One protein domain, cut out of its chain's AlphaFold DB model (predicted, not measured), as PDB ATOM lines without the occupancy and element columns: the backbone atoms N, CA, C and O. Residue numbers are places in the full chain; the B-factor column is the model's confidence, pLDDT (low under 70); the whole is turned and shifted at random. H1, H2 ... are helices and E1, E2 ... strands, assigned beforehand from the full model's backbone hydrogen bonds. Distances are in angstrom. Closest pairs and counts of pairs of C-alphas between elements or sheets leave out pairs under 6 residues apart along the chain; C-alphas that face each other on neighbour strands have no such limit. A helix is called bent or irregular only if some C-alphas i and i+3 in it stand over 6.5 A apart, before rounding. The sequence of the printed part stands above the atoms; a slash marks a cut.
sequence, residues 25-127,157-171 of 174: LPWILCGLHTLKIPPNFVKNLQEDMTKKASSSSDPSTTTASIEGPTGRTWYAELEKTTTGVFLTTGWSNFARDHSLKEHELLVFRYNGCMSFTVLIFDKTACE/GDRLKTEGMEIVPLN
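Overview. This is residues 25 to 127 and 157 to 171 of the 174 residues of the protein "B3 domain-containing protein" of Carex littledalei (UniProt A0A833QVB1). A single seven-stranded sheet is rolled up into a loose, nearly closed barrel, with a gap where its two edge strands, E1 and E7, come round towards each other without pairing. The longest helix, H1, lies across one end of this barrel, the short helix H2 sits near the other end beside E3, and the small helix H3 sits next to the edge strand E7, while residues 25 to 29 reach away from the rest as a tail. The printed part has 118 residues, with three named helices and seven named strands in the order E1 H1 E2 E3 E4 H2 E5 E6 H3 E7, a mixed class of helices and strands. The mixed sheet runs E1 E4 E3 E2 E6 E5 E7, with E2 and E6 parallel and the other neighbours antiparallel. The whole is compact, with a radius of gyration of the C-alphas of 14.3 A and spans of 43 by 38 by 29 A.

Along the chain. The sheet begins at one edge with E1, residues 35 to 37, whose C-alpha 35 is at (25.292, -3.038, 30.544). Next across it come E4, residues 84 to 87, and E3, residues 73 to 81, the longest strand at 24.5 A. E2 is residues 63 to 67; E6 is residues 115 to 121, 19.7 A long; E5 is residues 105 to 112, 21.7 A long. The other edge is E7, residues 165 to 169, ending with C-alpha 169 at (25.528, -9.091, 21.721). H1, residues 39 to 53, is 20.7 A long and starts with C-alpha 39 at (20.294, 3.981, 21.907). It is neither bent nor irregular, but only just: C-alphas 40 and 43 are 6.4 A apart. H2 is residues 91 to 97, and H3 is residues 157 to 162.

Arrangement. The sheet is strongly twisted and curled like part of a barrel, the way across it turning by 171 degrees. E2, E3 and E4 form a meander, each strand the antiparallel neighbour of the one before, and both of its pairs are hairpins. The pairing of E3 is staggered: its residues 73 to 77 pair with E2, where N 74 and O 66 are 2.8 A apart, and its residues 78 to 81 with E4, where N 79 and O 86 are 2.8 A apart. E1 and E4 are antiparallel, with N 35 and O 87 at 2.9 A. E2 and E6 are parallel at 42 degrees, with N 116 and O 65 at 2.8 A. E5 and E6 are a hairpin, with N 107 and O 119 at 2.8 A. E5 and E7 are antiparallel, with N 168 and O 106 at 2.8 A. E1 and E7 are apart, but only just, at 8.4 A. H1 is on the sheet; its closest C-alphas to E4 are those of Val 42 and Val 85, 6.4 A apart, and to E5 those of Phe 41 and Tyr 110, 7.2 A apart. H2 is on the opposite face, over E2 at a height over the sheet of 8.9 A, and runs along the strands at 17 degrees to E2 on the local plane. The closest C-alphas of H2 and E3 are those of Trp 91 and Ala 76, 5.4 A apart. H3 is only just at the sheet's level, with a height of 3.9 A; its Leu 160 and Glu 166 of E7 have the closest C-alphas, 6.1 A apart. The three helices touch no other helix. In H2 and H3 every O i to N i+4 pair is within hydrogen-bond range; in H1 9 of 11 are.

Size, cuts and confidence. The two C-alphas farthest apart are those of Ser 57 and Thr 124, 45.6 A. Residues 128 to 156 are not printed, and C-alphas 127 and 157 are 17.3 A apart across this cut, which falls in the link from E6 to H3. Of the links that are printed whole, none is long. The mean pLDDT of the printed part is 72.1; 44 residues are under 70, among them residues 25 to 33, 52 to 61, 122 to 127 and 157 to 171.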
ATOM      1  N   LEU A  25      38.344 -14.923  40.465       47.34
ATOM      2  CA  LEU A  25      38.898 -14.148  39.345       47.34
ATOM      3  C   LEU A  25      38.216 -12.771  39.232       47.34
ATOM      4  O   LEU A  25      37.325 -12.588  38.405       47.34
ATOM      5  N   PRO A  26      38.669 -11.771  40.017       53.31
ATOM      6  CA  PRO A  26      38.125 -10.407  40.019       53.31
ATOM      7  C   PRO A  26      38.222  -9.660  38.678       53.31
ATOM      8  O   PRO A  26      37.645  -8.589  38.543       53.31
ATOM      9  N   TRP A  27      38.942 -10.198  37.688       42.59
ATOM     10  CA  TRP A  27      39.161  -9.554  36.390       42.59
ATOM     11  C   TRP A  27      38.172  -9.999  35.301       42.59
ATOM     12  O   TRP A  27      37.870  -9.210  34.415       42.59
ATOM     13  N   ILE A  28      37.595 -11.206  35.384       52.94
ATOM     14  CA  ILE A  28      36.573 -11.660  34.416       52.94
ATOM     15  C   ILE A  28      35.228 -10.962  34.681       52.94
ATOM     16  O   ILE A  28      34.416 -10.786  33.777       52.94
ATOM     17  N   LEU A  29      35.012 -10.481  35.910       49.81
ATOM     18  CA  LEU A  29      33.806  -9.738  36.272       49.81
ATOM     19  C   LEU A  29      33.845  -8.266  35.849       49.81
ATOM     20  O   LEU A  29      32.781  -7.664  35.755       49.81
ATOM     21  N   CYS A  30      35.018  -7.692  35.527       46.78
ATOM     22  CA  CYS A  30      35.171  -6.284  35.127       46.78
ATOM     23  C   CYS A  30      34.205  -5.854  34.012       46.78
ATOM     24  O   CYS A  30      33.603  -4.785  34.129       46.78
ATOM     25  N   GLY A  31      33.969  -6.712  33.014       51.38
ATOM     26  CA  GLY A  31      33.044  -6.441  31.908       51.38
ATOM     27  C   GLY A  31      31.555  -6.672  32.209       51.38
ATOM     28  O   GLY A  31      30.715  -6.304  31.395       51.38
ATOM     29  N   LEU A  32      31.206  -7.264  33.356       61.09
ATOM     30  CA  LEU A  32      29.832  -7.639  33.727       61.09
ATOM     31  C   LEU A  32      29.153  -6.659  34.692       61.09
ATOM     32  O   LEU A  32      27.982  -6.832  35.026       61.09
ATOM     33  N   HIS A  33      29.868  -5.634  35.155       63.75
ATOM     34  CA  HIS A  33      29.335  -4.681  36.130       63.75
ATOM     35  C   HIS A  33      28.305  -3.725  35.543       63.75
ATOM     36  O   HIS A  33      27.451  -3.234  36.274       63.75
ATOM     37  N   THR A  34      28.398  -3.448  34.241       72.44
ATOM     38  CA  THR A  34      27.509  -2.496  33.585       72.44
ATOM     39  C   THR A  34      27.069  -3.006  32.227       72.44
ATOM     40  O   THR A  34      27.880  -3.551  31.481       72.44
ATOM     41  N   LEU A  35      25.802  -2.789  31.885       81.38
ATOM     42  CA  LEU A  35      25.292  -3.038  30.544       81.38
ATOM     43  C   LEU A  35      24.862  -1.733  29.895       81.38
ATOM     44  O   LEU A  35      23.992  -1.029  30.405       81.38
ATOM     45  N   LYS A  36      25.427  -1.446  28.724       80.38
ATOM     46  CA  LYS A  36      24.981  -0.329  27.900       80.38
ATOM     47  C   LYS A  36      23.631  -0.653  27.267       80.38
ATOM     48  O   LYS A  36      23.524  -1.585  26.473       80.38
ATOM     49  N   ILE A  37      22.623   0.158  27.568       82.25
ATOM     50  CA  ILE A  37      21.324   0.060  26.908       82.25
ATOM     51  C   ILE A  37      21.451   0.610  25.485       82.25
ATOM     52  O   ILE A  37      22.001   1.705  25.293       82.25
ATOM     53  N   PRO A  38      20.923  -0.106  24.482       73.94
ATOM     54  CA  PRO A  38      20.930   0.384  23.120       73.94
ATOM     55  C   PRO A  38      20.241   1.743  22.948       73.94
ATOM     56  O   PRO A  38      19.209   2.017  23.571       73.94
ATOM     57  N   PRO A  39      20.766   2.607  22.062       70.44
ATOM     58  CA  PRO A  39      20.294   3.981  21.907       70.44
ATOM     59  C   PRO A  39      18.831   4.083  21.452       70.44
ATOM     60  O   PRO A  39      18.203   5.119  21.686       70.44
ATOM     61  N   ASN A  40      18.272   3.029  20.845       72.31
ATOM     62  CA  ASN A  40      16.869   2.996  20.427       72.31
ATOM     63  C   ASN A  40      15.920   3.084  21.629       72.31
ATOM     64  O   ASN A  40      14.939   3.825  21.580       72.31
ATOM     65  N   PHE A  41      16.246   2.411  22.736       71.12
ATOM     66  CA  PHE A  41      15.443   2.475  23.959       71.12
ATOM     67  C   PHE A  41      15.750   3.703  24.806       71.12
ATOM     68  O   PHE A  41      14.870   4.187  25.512       71.12
ATOM     69  N   VAL A  42      16.971   4.246  24.722       77.12
ATOM     70  CA  VAL A  42      17.400   5.401  25.530       77.12
ATOM     71  C   VAL A  42      16.438   6.584  25.402       77.12
ATOM     72  O   VAL A  42      16.183   7.259  26.396       77.12
ATOM     73  N   LYS A  43      15.867   6.824  24.217       76.94
ATOM     74  CA  LYS A  43      14.899   7.913  24.005       76.94
ATOM     75  C   LYS A  43      13.616   7.708  24.813       76.94
ATOM     76  O   LYS A  43      13.224   8.597  25.564       76.94
ATOM     77  N   ASN A  44      13.028   6.517  24.723       77.88
ATOM     78  CA  ASN A  44      11.806   6.165  25.450       77.88
ATOM     79  C   ASN A  44      12.052   6.160  26.968       77.88
ATOM     80  O   ASN A  44      11.220   6.616  27.745       77.88
ATOM     81  N   LEU A  45      13.240   5.716  27.390       78.38
ATOM     82  CA  LEU A  45      13.645   5.727  28.794       78.38
ATOM     83  C   LEU A  45      13.827   7.129  29.351       78.38
ATOM     84  O   LEU A  45      13.461   7.378  30.493       78.38
ATOM     85  N   GLN A  46      14.405   8.046  28.573       74.31
ATOM     86  CA  GLN A  46      14.541   9.439  28.988       74.31
ATOM     87  C   GLN A  46      13.177  10.080  29.209       74.31
ATOM     88  O   GLN A  46      12.989  10.776  30.204       74.31
ATOM     89  N   GLU A  47      12.225   9.807  28.323       77.00
ATOM     90  CA  GLU A  47      10.866  10.303  28.475       77.00
ATOM     91  C   GLU A  47      10.227   9.783  29.774       77.00
ATOM     92  O   GLU A  47       9.741  10.573  30.584       77.00
ATOM     93  N   ASP A  48      10.333   8.483  30.051       77.75
ATOM     94  CA  ASP A  48       9.770   7.890  31.270       77.75
ATOM     95  C   ASP A  48      10.503   8.326  32.553       77.75
ATOM     96  O   ASP A  48       9.851   8.581  33.567       77.75
ATOM     97  N   MET A  49      11.827   8.519  32.507       72.81
ATOM     98  CA  MET A  49      12.606   9.124  33.600       72.81
ATOM     99  C   MET A  49      12.121  10.539  33.925       72.81
ATOM    100  O   MET A  49      11.935  10.874  35.092       72.81
ATOM    101  N   THR A  50      11.885  11.372  32.905       72.06
ATOM    102  CA  THR A  50      11.413  12.752  33.110       72.06
ATOM    103  C   THR A  50       9.979  12.810  33.629       72.06
ATOM    104  O   THR A  50       9.693  13.585  34.543       72.06
ATOM    105  N   LYS A  51       9.090  11.938  33.130       72.75
ATOM    106  CA  LYS A  51       7.726  11.789  33.659       72.75
ATOM    107  C   LYS A  51       7.756  11.357  35.124       72.75
ATOM    108  O   LYS A  51       7.083  11.968  35.952       72.75
ATOM    109  N   LYS A  52       8.582  10.366  35.470       66.75
ATOM    110  CA  LYS A  52       8.683   9.862  36.843       66.75
ATOM    111  C   LYS A  52       9.289  10.894  37.791       66.75
ATOM    112  O   LYS A  52       8.701  11.123  38.841       66.75
ATOM    113  N   ALA A  53      10.356  11.592  37.393       65.06
ATOM    114  CA  ALA A  53      10.984  12.652  38.188       65.06
ATOM    115  C   ALA A  53      10.034  13.821  38.500       65.06
ATOM    116  O   ALA A  53      10.139  14.432  39.556       65.06
ATOM    117  N   SER A  54       9.068  14.102  37.618       62.94
ATOM    118  CA  SER A  54       8.017  15.092  37.898       62.94
ATOM    119  C   SER A  54       6.981  14.631  38.936       62.94
ATOM    120  O   SER A  54       6.220  15.447  39.449       62.94
ATOM    121  N   SER A  55       6.959  13.333  39.263       64.75
ATOM    122  CA  SER A  55       6.004  12.702  40.185       64.75
ATOM    123  C   SER A  55       6.637  12.098  41.448       64.75
ATOM    124  O   SER A  55       5.921  11.835  42.413       64.75
ATOM    125  N   SER A  56       7.956  11.871  41.468       61.31
ATOM    126  CA  SER A  56       8.679  11.246  42.581       61.31
ATOM    127  C   SER A  56       9.541  12.251  43.343       61.31
ATOM    128  O   SER A  56      10.275  13.032  42.748       61.31
ATOM    129  N   SER A  57       9.503  12.170  44.672       56.41
ATOM    130  CA  SER A  57      10.204  13.059  45.607       56.41
ATOM    131  C   SER A  57      11.735  12.984  45.569       56.41
ATOM    132  O   SER A  57      12.381  13.841  46.163       56.41
ATOM    133  N   ASP A  58      12.318  11.990  44.893       57.94
ATOM    134  CA  ASP A  58      13.768  11.861  44.725       57.94
ATOM    135  C   ASP A  58      14.123  11.679  43.233       57.94
ATOM    136  O   ASP A  58      13.907  10.604  42.670       57.94
ATOM    137  N   PRO A  59      14.607  12.732  42.550       60.81
ATOM    138  CA  PRO A  59      14.939  12.699  41.125       60.81
ATOM    139  C   PRO A  59      16.315  12.074  40.835       60.81
ATOM    140  O   PRO A  59      16.723  12.030  39.675       60.81
ATOM    141  N   SER A  60      17.055  11.637  41.861       56.81
ATOM    142  CA  SER A  60      18.465  11.258  41.719       56.81
ATOM    143  C   SER A  60      18.702   9.770  41.438       56.81
ATOM    144  O   SER A  60      19.718   9.426  40.836       56.81
ATOM    145  N   THR A  61      17.767   8.886  41.803       61.66
ATOM    146  CA  THR A  61      17.941   7.428  41.695       61.66
ATOM    147  C   THR A  61      16.835   6.796  40.856       61.66
ATOM    148  O   THR A  61      15.673   6.662  41.238       61.66
ATOM    149  N   THR A  62      17.203   6.418  39.638       80.19
ATOM    150  CA  THR A  62      16.297   5.826  38.656       80.19
ATOM    151  C   THR A  62      16.542   4.317  38.615       80.19
ATOM    152  O   THR A  62      17.568   3.873  38.117       80.19
ATOM    153  N   THR A  63      15.607   3.512  39.126       84.62
ATOM    154  CA  THR A  63      15.726   2.039  39.152       84.62
ATOM    155  C   THR A  63      14.838   1.375  38.105       84.62
ATOM    156  O   THR A  63      13.623   1.566  38.122       84.62
ATOM    157  N   ALA A  64      15.435   0.569  37.233       86.19
ATOM    158  CA  ALA A  64      14.764  -0.289  36.265       86.19
ATOM    159  C   ALA A  64      14.438  -1.675  36.835       86.19
ATOM    160  O   ALA A  64      15.200  -2.217  37.638       86.19
ATOM    161  N   SER A  65      13.340  -2.273  36.364       88.56
ATOM    162  CA  SER A  65      13.042  -3.690  36.582       88.56
ATOM    163  C   SER A  65      13.413  -4.506  35.346       88.56
ATOM    164  O   SER A  65      13.081  -4.142  34.219       88.56
ATOM    165  N   ILE A  66      14.119  -5.606  35.564       88.44
ATOM    166  CA  ILE A  66      14.605  -6.523  34.540       88.44
ATOM    167  C   ILE A  66      13.970  -7.878  34.815       88.44
ATOM    168  O   ILE A  66      14.300  -8.529  35.798       88.44
ATOM    169  N   GLU A  67      13.049  -8.297  33.969       87.56
ATOM    170  CA  GLU A  67      12.439  -9.617  34.001       87.56
ATOM    171  C   GLU A  67      13.282 -10.576  33.156       87.56
ATOM    172  O   GLU A  67      13.477 -10.343  31.966       87.56
ATOM    173  N   GLY A  68      13.813 -11.628  33.767       83.25
ATOM    174  CA  GLY A  68      14.566 -12.662  33.059       83.25
ATOM    175  C   GLY A  68      13.664 -13.688  32.365       83.25
ATOM    176  O   GLY A  68      12.444 -13.677  32.543       83.25
ATOM    177  N   PRO A  69      14.256 -14.649  31.635       75.12
ATOM    178  CA  PRO A  69      13.509 -15.668  30.887       75.12
ATOM    179  C   PRO A  69      12.672 -16.589  31.790       75.12
ATOM    180  O   PRO A  69      11.679 -17.165  31.360       75.12
ATOM    181  N   THR A  70      13.033 -16.696  33.071       71.81
ATOM    182  CA  THR A  70      12.314 -17.496  34.074       71.81
ATOM    183  C   THR A  70      11.139 -16.761  34.728       71.81
ATOM    184  O   THR A  70      10.522 -17.298  35.648       71.81
ATOM    185  N   GLY A  71      10.842 -15.523  34.307       78.06
ATOM    186  CA  GLY A  71       9.828 -14.662  34.932       78.06
ATOM    187  C   GLY A  71      10.246 -14.095  36.293       78.06
ATOM    188  O   GLY A  71       9.438 -13.496  37.001       78.06
ATOM    189  N   ARG A  72      11.507 -14.295  36.697       81.81
ATOM    190  CA  ARG A  72      12.095 -13.631  37.865       81.81
ATOM    191  C   ARG A  72      12.439 -12.185  37.521       81.81
ATOM    192  O   ARG A  72      12.806 -11.894  36.387       81.81
ATOM    193  N   THR A  73      12.369 -11.301  38.511       86.44
ATOM    194  CA  THR A  73      12.636  -9.871  38.326       86.44
ATOM    195  C   THR A  73      13.827  -9.425  39.160       86.44
ATOM    196  O   THR A  73      13.862  -9.633  40.371       86.44
ATOM    197  N   TRP A  74      14.771  -8.756  38.510       88.38
ATOM    198  CA  TRP A  74      15.917  -8.088  39.106       88.38
ATOM    199  C   TRP A  74      15.727  -6.577  39.026       88.38
ATOM    200  O   TRP A  74      15.099  -6.061  38.104       88.38
ATOM    201  N   TYR A  75      16.278  -5.858  39.996       87.94
ATOM    202  CA  TYR A  75      16.259  -4.399  40.013       87.94
ATOM    203  C   TYR A  75      17.659  -3.894  39.731       87.94
ATOM    204  O   TYR A  75      18.610  -4.338  40.377       87.94
ATOM    205  N   ALA A  76      17.773  -2.985  38.768       87.81
ATOM    206  CA  ALA A  76      19.039  -2.392  38.390       87.81
ATOM    207  C   ALA A  76      18.952  -0.869  38.351       87.81
ATOM    208  O   ALA A  76      17.967  -0.299  37.883       87.81
ATOM    209  N   GLU A  77      19.984  -0.198  38.838       86.50
ATOM    210  CA  GLU A  77      20.101   1.251  38.731       86.50
ATOM    211  C   GLU A  77      20.450   1.650  37.297       86.50
ATOM    212  O   GLU A  77      21.276   1.019  36.634       86.50
ATOM    213  N   LEU A  78      19.783   2.696  36.815       83.75
ATOM    214  CA  LEU A  78      20.047   3.322  35.532       83.75
ATOM    215  C   LEU A  78      20.938   4.537  35.750       83.75
ATOM    216  O   LEU A  78      20.517   5.540  36.326       83.75
ATOM    217  N   GLU A  79      22.147   4.469  35.211       81.81
ATOM    218  CA  GLU A  79      23.071   5.589  35.172       81.81
ATOM    219  C   GLU A  79      23.069   6.214  33.776       81.81
ATOM    220  O   GLU A  79      23.383   5.574  32.767       81.81
ATOM    221  N   LYS A  80      22.698   7.494  33.701       79.50
ATOM    222  CA  LYS A  80      22.782   8.267  32.461       79.50
ATOM    223  C   LYS A  80      24.147   8.940  32.383       79.50
ATOM    224  O   LYS A  80      24.449   9.827  33.174       79.50
ATOM    225  N   THR A  81      24.922   8.592  31.363       77.06
ATOM    226  CA  THR A  81      26.189   9.257  31.045       77.06
ATOM    227  C   THR A  81      26.080  10.008  29.716       77.06
ATOM    228  O   THR A  81      25.080   9.923  28.997       77.06
ATOM    229  N   THR A  82      27.122  10.750  29.345       75.88
ATOM    230  CA  THR A  82      27.208  11.426  28.038       75.88
ATOM    231  C   THR A  82      27.236  10.449  26.858       75.88
ATOM    232  O   THR A  82      26.892  10.827  25.743       75.88
ATOM    233  N   THR A  83      27.617   9.189  27.094       76.50
ATOM    234  CA  THR A  83      27.810   8.168  26.048       76.50
ATOM    235  C   THR A  83      26.612   7.230  25.863       76.50
ATOM    236  O   THR A  83      26.600   6.411  24.934       76.50
ATOM    237  N   GLY A  84      25.610   7.327  26.742       80.06
ATOM    238  CA  GLY A  84      24.425   6.474  26.746       80.06
ATOM    239  C   GLY A  84      23.852   6.271  28.146       80.06
ATOM    240  O   GLY A  84      24.202   6.976  29.090       80.06
ATOM    241  N   VAL A  85      22.960   5.291  28.272       81.94
ATOM    242  CA  VAL A  85      22.394   4.866  29.559       81.94
ATOM    243  C   VAL A  85      22.913   3.472  29.874       81.94
ATOM    244  O   VAL A  85      22.968   2.618  28.987       81.94
ATOM    245  N   PHE A  86      23.310   3.263  31.122       82.38
ATOM    246  CA  PHE A  86      23.932   2.040  31.599       82.38
ATOM    247  C   PHE A  86      23.111   1.465  32.748       82.38
ATOM    248  O   PHE A  86      22.663   2.204  33.618       82.38
ATOM    249  N   LEU A  87      22.911   0.150  32.744       83.00
ATOM    250  CA  LEU A  87      22.426  -0.592  33.904       83.00
ATOM    251  C   LEU A  87      23.641  -0.935  34.754       83.00
ATOM    252  O   LEU A  87      24.525  -1.630  34.257       83.00
ATOM    253  N   THR A  88      23.709  -0.425  35.979       81.88
ATOM    254  CA  THR A  88      24.889  -0.544  36.845       81.88
ATOM    255  C   THR A  88      24.592  -1.449  38.040       81.88
ATOM    256  O   THR A  88      24.552  -2.675  37.902       81.88
ATOM    257  N   THR A  89      24.339  -0.880  39.218       79.50
ATOM    258  CA  THR A  89      24.051  -1.610  40.456       79.50
ATOM    259  C   THR A  89      22.880  -2.563  40.241       79.50
ATOM    260  O   THR A  89      21.799  -2.118  39.881       79.50
ATOM    261  N   GLY A  90      23.076  -3.868  40.445       78.75
ATOM    262  CA  GLY A  90      22.032  -4.890  40.282       78.75
ATOM    263  C   GLY A  90      22.041  -5.629  38.939       78.75
ATOM    264  O   GLY A  90      21.605  -6.780  38.893       78.75
ATOM    265  N   TRP A  91      22.645  -5.062  37.885       83.75
ATOM    266  CA  TRP A  91      22.870  -5.785  36.622       83.75
ATOM    267  C   TRP A  91      23.814  -6.980  36.807       83.75
ATOM    268  O   TRP A  91      23.554  -8.079  36.318       83.75
ATOM    269  N   SER A  92      24.880  -6.800  37.586       76.00
ATOM    270  CA  SER A  92      25.837  -7.867  37.897       76.00
ATOM    271  C   SER A  92      25.193  -9.066  38.605       76.00
ATOM    272  O   SER A  92      25.627 -10.199  38.402       76.00
ATOM    273  N   ASN A  93      24.132  -8.847  39.393       76.88
ATOM    274  CA  ASN A  93      23.371  -9.927  40.021       76.88
ATOM    275  C   ASN A  93      22.605 -10.744  38.979       76.88
ATOM    276  O   ASN A  93      22.693 -11.965  39.006       76.88
ATOM    277  N   PHE A  94      21.927 -10.078  38.040       81.00
ATOM    278  CA  PHE A  94      21.259 -10.741  36.918       81.00
ATOM    279  C   PHE A  94      22.254 -11.563  36.092       81.00
ATOM    280  O   PHE A  94      22.030 -12.742  35.814       81.00
ATOM    281  N   ALA A  95      23.397 -10.961  35.757       76.44
ATOM    282  CA  ALA A  95      24.422 -11.632  34.978       76.44
ATOM    283  C   ALA A  95      25.033 -12.843  35.689       76.44
ATOM    284  O   ALA A  95      25.318 -13.856  35.051       76.44
ATOM    285  N   ARG A  96      25.226 -12.748  37.008       73.25
ATOM    286  CA  ARG A  96      25.724 -13.851  37.833       73.25
ATOM    287  C   ARG A  96      24.694 -14.968  37.963       73.25
ATOM    288  O   ARG A  96      25.055 -16.127  37.784       73.25
ATOM    289  N   ASP A  97      23.436 -14.630  38.233       76.12
ATOM    290  CA  ASP A  97      22.365 -15.612  38.420       76.12
ATOM    291  C   ASP A  97      22.141 -16.445  37.152       76.12
ATOM    292  O   ASP A  97      21.999 -17.662  37.240       76.12
ATOM    293  N   HIS A  98      22.208 -15.815  35.976       73.44
ATOM    294  CA  HIS A  98      22.091 -16.507  34.689       73.44
ATOM    295  C   HIS A  98      23.426 -16.986  34.100       73.44
ATOM    296  O   HIS A  98      23.456 -17.540  32.993       73.44
ATOM    297  N   SER A  99      24.529 -16.796  34.834       69.56
ATOM    298  CA  SER A  99      25.889 -17.149  34.416       69.56
ATOM    299  C   SER A  99      26.173 -16.712  32.976       69.56
ATOM    300  O   SER A  99      26.492 -17.550  32.126       69.56
ATOM    301  N   LEU A 100      25.975 -15.415  32.707       71.88
ATOM    302  CA  LEU A 100      26.152 -14.837  31.377       71.88
ATOM    303  C   LEU A 100      27.608 -14.982  30.917       71.88
ATOM    304  O   LEU A 100      28.536 -14.643  31.657       71.88
ATOM    305  N   LYS A 101      27.809 -15.490  29.699       64.12
ATOM    306  CA  LYS A 101      29.125 -15.753  29.091       64.12
ATOM    307  C   LYS A 101      29.325 -14.918  27.826       64.12
ATOM    308  O   LYS A 101      28.382 -14.408  27.225       64.12
ATOM    309  N   GLU A 102      30.589 -14.758  27.434       62.31
ATOM    310  CA  GLU A 102      30.935 -14.050  26.200       62.31
ATOM    311  C   GLU A 102      30.290 -14.759  25.007       62.31
ATOM    312  O   GLU A 102      30.209 -15.992  24.987       62.31
ATOM    313  N   HIS A 103      29.846 -13.986  24.014       64.19
ATOM    314  CA  HIS A 103      29.165 -14.491  22.815       64.19
ATOM    315  C   HIS A 103      27.747 -15.044  23.041       64.19
ATOM    316  O   HIS A 103      27.165 -15.611  22.113       64.19
ATOM    317  N   GLU A 104      27.171 -14.877  24.233       72.25
ATOM    318  CA  GLU A 104      25.726 -15.011  24.417       72.25
ATOM    319  C   GLU A 104      25.000 -13.764  23.876       72.25
ATOM    320  O   GLU A 104      25.528 -12.646  23.843       72.25
ATOM    321  N   LEU A 105      23.776 -13.977  23.399       72.31
ATOM    322  CA  LEU A 105      22.920 -12.952  22.816       72.31
ATOM    323  C   LEU A 105      21.800 -12.633  23.800       72.31
ATOM    324  O   LEU A 105      21.065 -13.524  24.219       72.31
ATOM    325  N   LEU A 106      21.635 -11.357  24.141       78.19
ATOM    326  CA  LEU A 106      20.506 -10.917  24.952       78.19
ATOM    327  C   LEU A 106      19.502 -10.209  24.066       78.19
ATOM    328  O   LEU A 106      19.860  -9.299  23.326       78.19
ATOM    329  N   VAL A 107      18.239 -10.594  24.163       78.25
ATOM    330  CA  VAL A 107      17.147  -9.867  23.523       78.25
ATOM    331  C   VAL A 107      16.453  -9.034  24.586       78.25
ATOM    332  O   VAL A 107      15.848  -9.573  25.510       78.25
ATOM    333  N   PHE A 108      16.553  -7.715  24.443       79.88
ATOM    334  CA  PHE A 108      15.874  -6.749  25.295       79.88
ATOM    335  C   PHE A 108      14.530  -6.392  24.689       79.88
ATOM    336  O   PHE A 108      14.469  -5.957  23.542       79.88
ATOM    337  N   ARG A 109      13.466  -6.512  25.479       82.50
ATOM    338  CA  ARG A 109      12.148  -5.960  25.175       82.50
ATOM    339  C   ARG A 109      11.828  -4.870  26.180       82.50
ATOM    340  O   ARG A 109      11.850  -5.112  27.386       82.50
ATOM    341  N   TYR A 110      11.503  -3.682  25.690       82.19
ATOM    342  CA  TYR A 110      11.042  -2.604  26.554       82.19
ATOM    343  C   TYR A 110       9.528  -2.696  26.760       82.19
ATOM    344  O   TYR A 110       8.770  -2.558  25.803       82.19
ATOM    345  N   ASN A 111       9.084  -2.908  28.002       78.94
ATOM    346  CA  ASN A 111       7.657  -2.995  28.336       78.94
ATOM    347  C   ASN A 111       7.037  -1.628  28.683       78.94
ATOM    348  O   ASN A 111       5.828  -1.544  28.888       78.94
ATOM    349  N   GLY A 112       7.840  -0.561  28.756       77.75
ATOM    350  CA  GLY A 112       7.406   0.734  29.286       77.75
ATOM    351  C   GLY A 112       7.670   0.875  30.784       77.75
ATOM    352  O   GLY A 112       7.988  -0.097  31.470       77.75
ATOM    353  N   CYS A 113       7.562   2.103  31.299       77.94
ATOM    354  CA  CYS A 113       7.678   2.404  32.730       77.94
ATOM    355  C   CYS A 113       8.973   1.879  33.373       77.94
ATOM    356  O   CYS A 113       8.963   1.442  34.523       77.94
ATOM    357  N   MET A 114      10.091   1.931  32.638       81.31
ATOM    358  CA  MET A 114      11.400   1.454  33.106       81.31
ATOM    359  C   MET A 114      11.443  -0.059  33.399       81.31
ATOM    360  O   MET A 114      12.272  -0.519  34.186       81.31
ATOM    361  N   SER A 115      10.555  -0.827  32.761       85.00
ATOM    362  CA  SER A 115      10.532  -2.284  32.811       85.00
ATOM    363  C   SER A 115      11.062  -2.887  31.514       85.00
ATOM    364  O   SER A 115      10.681  -2.483  30.410       85.00
ATOM    365  N   PHE A 116      11.931  -3.880  31.661       85.50
ATOM    366  CA  PHE A 116      12.557  -4.607  30.570       85.50
ATOM    367  C   PHE A 116      12.338  -6.100  30.753       85.50
ATOM    368  O   PHE A 116      12.547  -6.612  31.845       85.50
ATOM    369  N   THR A 117      11.988  -6.802  29.683       86.00
ATOM    370  CA  THR A 117      12.086  -8.263  29.629       86.00
ATOM    371  C   THR A 117      13.353  -8.624  28.864       86.00
ATOM    372  O   THR A 117      13.598  -8.096  27.779       86.00
ATOM    373  N   VAL A 118      14.163  -9.508  29.431       83.31
ATOM    374  CA  VAL A 118      15.436  -9.958  28.880       83.31
ATOM    375  C   VAL A 118      15.353 -11.449  28.624       83.31
ATOM    376  O   VAL A 118      15.144 -12.239  29.540       83.31
ATOM    377  N   LEU A 119      15.547 -11.828  27.367       80.31
ATOM    378  CA  LEU A 119      15.680 -13.220  26.956       80.31
ATOM    379  C   LEU A 119      17.150 -13.504  26.670       80.31
ATOM    380  O   LEU A 119      17.829 -12.691  26.039       80.31
ATOM    381  N   ILE A 120      17.633 -14.652  27.131       79.50
ATOM    382  CA  ILE A 120      19.033 -15.046  26.993       79.50
ATOM    383  C   ILE A 120      19.102 -16.175  25.981       79.50
ATOM    384  O   ILE A 120      18.450 -17.208  26.132       79.50
ATOM    385  N   PHE A 121      19.911 -15.974  24.955       72.69
ATOM    386  CA  PHE A 121      20.149 -16.935  23.899       72.69
ATOM    387  C   PHE A 121      21.622 -17.311  23.882       72.69
ATOM    388  O   PHE A 121      22.510 -16.460  23.965       72.69
ATOM    389  N   ASP A 122      21.886 -18.606  23.767       68.88
ATOM    390  CA  ASP A 122      23.248 -19.088  23.622       68.88
ATOM    391  C   ASP A 122      23.817 -18.745  22.230       68.88
ATOM    392  O   ASP A 122      23.134 -18.240  21.335       68.88
ATOM    393  N   LYS A 123      25.088 -19.083  22.004       65.56
ATOM    394  CA  LYS A 123      25.748 -18.946  20.691       65.56
ATOM    395  C   LYS A 123      25.080 -19.739  19.553       65.56
ATOM    396  O   LYS A 123      25.431 -19.551  18.392       65.56
ATOM    397  N   THR A 124      24.175 -20.668  19.871       64.75
ATOM    398  CA  THR A 124      23.380 -21.431  18.895       64.75
ATOM    399  C   THR A 124      21.995 -20.811  18.658       64.75
ATOM    400  O   THR A 124      21.213 -21.326  17.856       64.75
ATOM    401  N   ALA A 125      21.719 -19.695  19.341       62.66
ATOM    402  CA  ALA A 125      20.434 -19.031  19.519       62.66
ATOM    403  C   ALA A 125      19.280 -19.945  19.901       62.66
ATOM    404  O   ALA A 125      18.128 -19.772  19.481       62.66
ATOM    405  N   CYS A 126      19.617 -20.917  20.734       63.66
ATOM    406  CA  CYS A 126      18.646 -21.574  21.571       63.66
ATOM    407  C   CYS A 126      18.456 -20.716  22.822       63.66
ATOM    408  O   CYS A 126      19.421 -20.249  23.431       63.66
ATOM    409  N   GLU A 127      17.196 -20.478  23.167       67.44
ATOM    410  CA  GLU A 127      16.840 -19.829  24.424       67.44
ATOM    411  C   GLU A 127      17.363 -20.676  25.587       67.44
ATOM    412  O   GLU A 127      17.178 -21.897  25.617       67.44
ATOM    413  N   GLY A 157      16.265  -8.640  12.177       50.19
ATOM    414  CA  GLY A 157      16.420  -7.237  12.552       50.19
ATOM    415  C   GLY A 157      15.123  -6.444  12.388       50.19
ATOM    416  O   GLY A 157      14.781  -5.649  13.260       50.19
ATOM    417  N   ASP A 158      14.368  -6.688  11.319       55.09
ATOM    418  CA  ASP A 158      13.142  -5.937  11.043       55.09
ATOM    419  C   ASP A 158      11.934  -6.461  11.827       55.09
ATOM    420  O   ASP A 158      11.135  -5.668  12.330       55.09
ATOM    421  N   ARG A 159      11.837  -7.777  12.053       54.03
ATOM    422  CA  ARG A 159      10.800  -8.343  12.931       54.03
ATOM    423  C   ARG A 159      10.990  -7.943  14.391       54.03
ATOM    424  O   ARG A 159      10.019  -7.556  15.033       54.03
ATOM    425  N   LEU A 160      12.224  -7.966  14.900       59.34
ATOM    426  CA  LEU A 160      12.505  -7.550  16.277       59.34
ATOM    427  C   LEU A 160      12.227  -6.061  16.484       59.34
ATOM    428  O   LEU A 160      11.567  -5.708  17.455       59.34
ATOM    429  N   LYS A 161      12.602  -5.199  15.529       57.97
ATOM    430  CA  LYS A 161      12.210  -3.778  15.562       57.97
ATOM    431  C   LYS A 161      10.691  -3.599  15.603       57.97
ATOM    432  O   LYS A 161      10.210  -2.735  16.328       57.97
ATOM    433  N   THR A 162       9.945  -4.414  14.852       56.66
ATOM    434  CA  THR A 162       8.471  -4.359  14.817       56.66
ATOM    435  C   THR A 162       7.850  -4.778  16.156       56.66
ATOM    436  O   THR A 162       6.825  -4.233  16.554       56.66
ATOM    437  N   GLU A 163       8.491  -5.694  16.889       55.81
ATOM    438  CA  GLU A 163       8.069  -6.131  18.229       55.81
ATOM    439  C   GLU A 163       8.684  -5.306  19.378       55.81
ATOM    440  O   GLU A 163       8.471  -5.622  20.551       55.81
ATOM    441  N   GLY A 164       9.441  -4.243  19.076       61.09
ATOM    442  CA  GLY A 164      10.112  -3.426  20.094       61.09
ATOM    443  C   GLY A 164      11.210  -4.180  20.853       61.09
ATOM    444  O   GLY A 164      11.469  -3.894  22.025       61.09
ATOM    445  N   MET A 165      11.827  -5.163  20.199       69.12
ATOM    446  CA  MET A 165      12.913  -5.984  20.719       69.12
ATOM    447  C   MET A 165      14.247  -5.618  20.055       69.12
ATOM    448  O   MET A 165      14.296  -5.300  18.868       69.12
ATOM    449  N   GLU A 166      15.349  -5.711  20.796       69.75
ATOM    450  CA  GLU A 166      16.696  -5.480  20.260       69.75
ATOM    451  C   GLU A 166      17.676  -6.541  20.754       69.75
ATOM    452  O   GLU A 166      17.698  -6.872  21.941       69.75
ATOM    453  N   ILE A 167      18.502  -7.056  19.839       67.56
ATOM    454  CA  ILE A 167      19.594  -7.971  20.178       67.56
ATOM    455  C   ILE A 167      20.794  -7.153  20.631       67.56
ATOM    456  O   ILE A 167      21.335  -6.339  19.884       67.56
ATOM    457  N   VAL A 168      21.246  -7.442  21.839       69.62
ATOM    458  CA  VAL A 168      22.467  -6.920  22.422       69.62
ATOM    459  C   VAL A 168      23.463  -8.071  22.499       69.62
ATOM    460  O   VAL A 168      23.316  -8.953  23.351       69.62
ATOM    461  N   PRO A 169      24.458  -8.118  21.597       62.34
ATOM    462  CA  PRO A 169      25.528  -9.091  21.721       62.34
ATOM    463  C   PRO A 169      26.379  -8.751  22.948       62.34
ATOM    464  O   PRO A 169      26.847  -7.614  23.080       62.34
ATOM    465  N   LEU A 170      26.608  -9.727  23.834       63.78
ATOM    466  CA  LEU A 170      27.594  -9.569  24.903       63.78
ATOM    467  C   LEU A 170      28.990  -9.666  24.315       63.78
ATOM    468  O   LEU A 170      29.531 -10.753  24.103       63.78
ATOM    469  N   ASN A 171      29.566  -8.496  24.074       55.47
ATOM    470  CA  ASN A 171      30.985  -8.351  23.825       55.47
ATOM    471  C   ASN A 171      31.616  -7.853  25.124       55.47
ATOM    472  O   ASN A 171      31.451  -6.685  25.483       55.47
TER     473      ASN A 171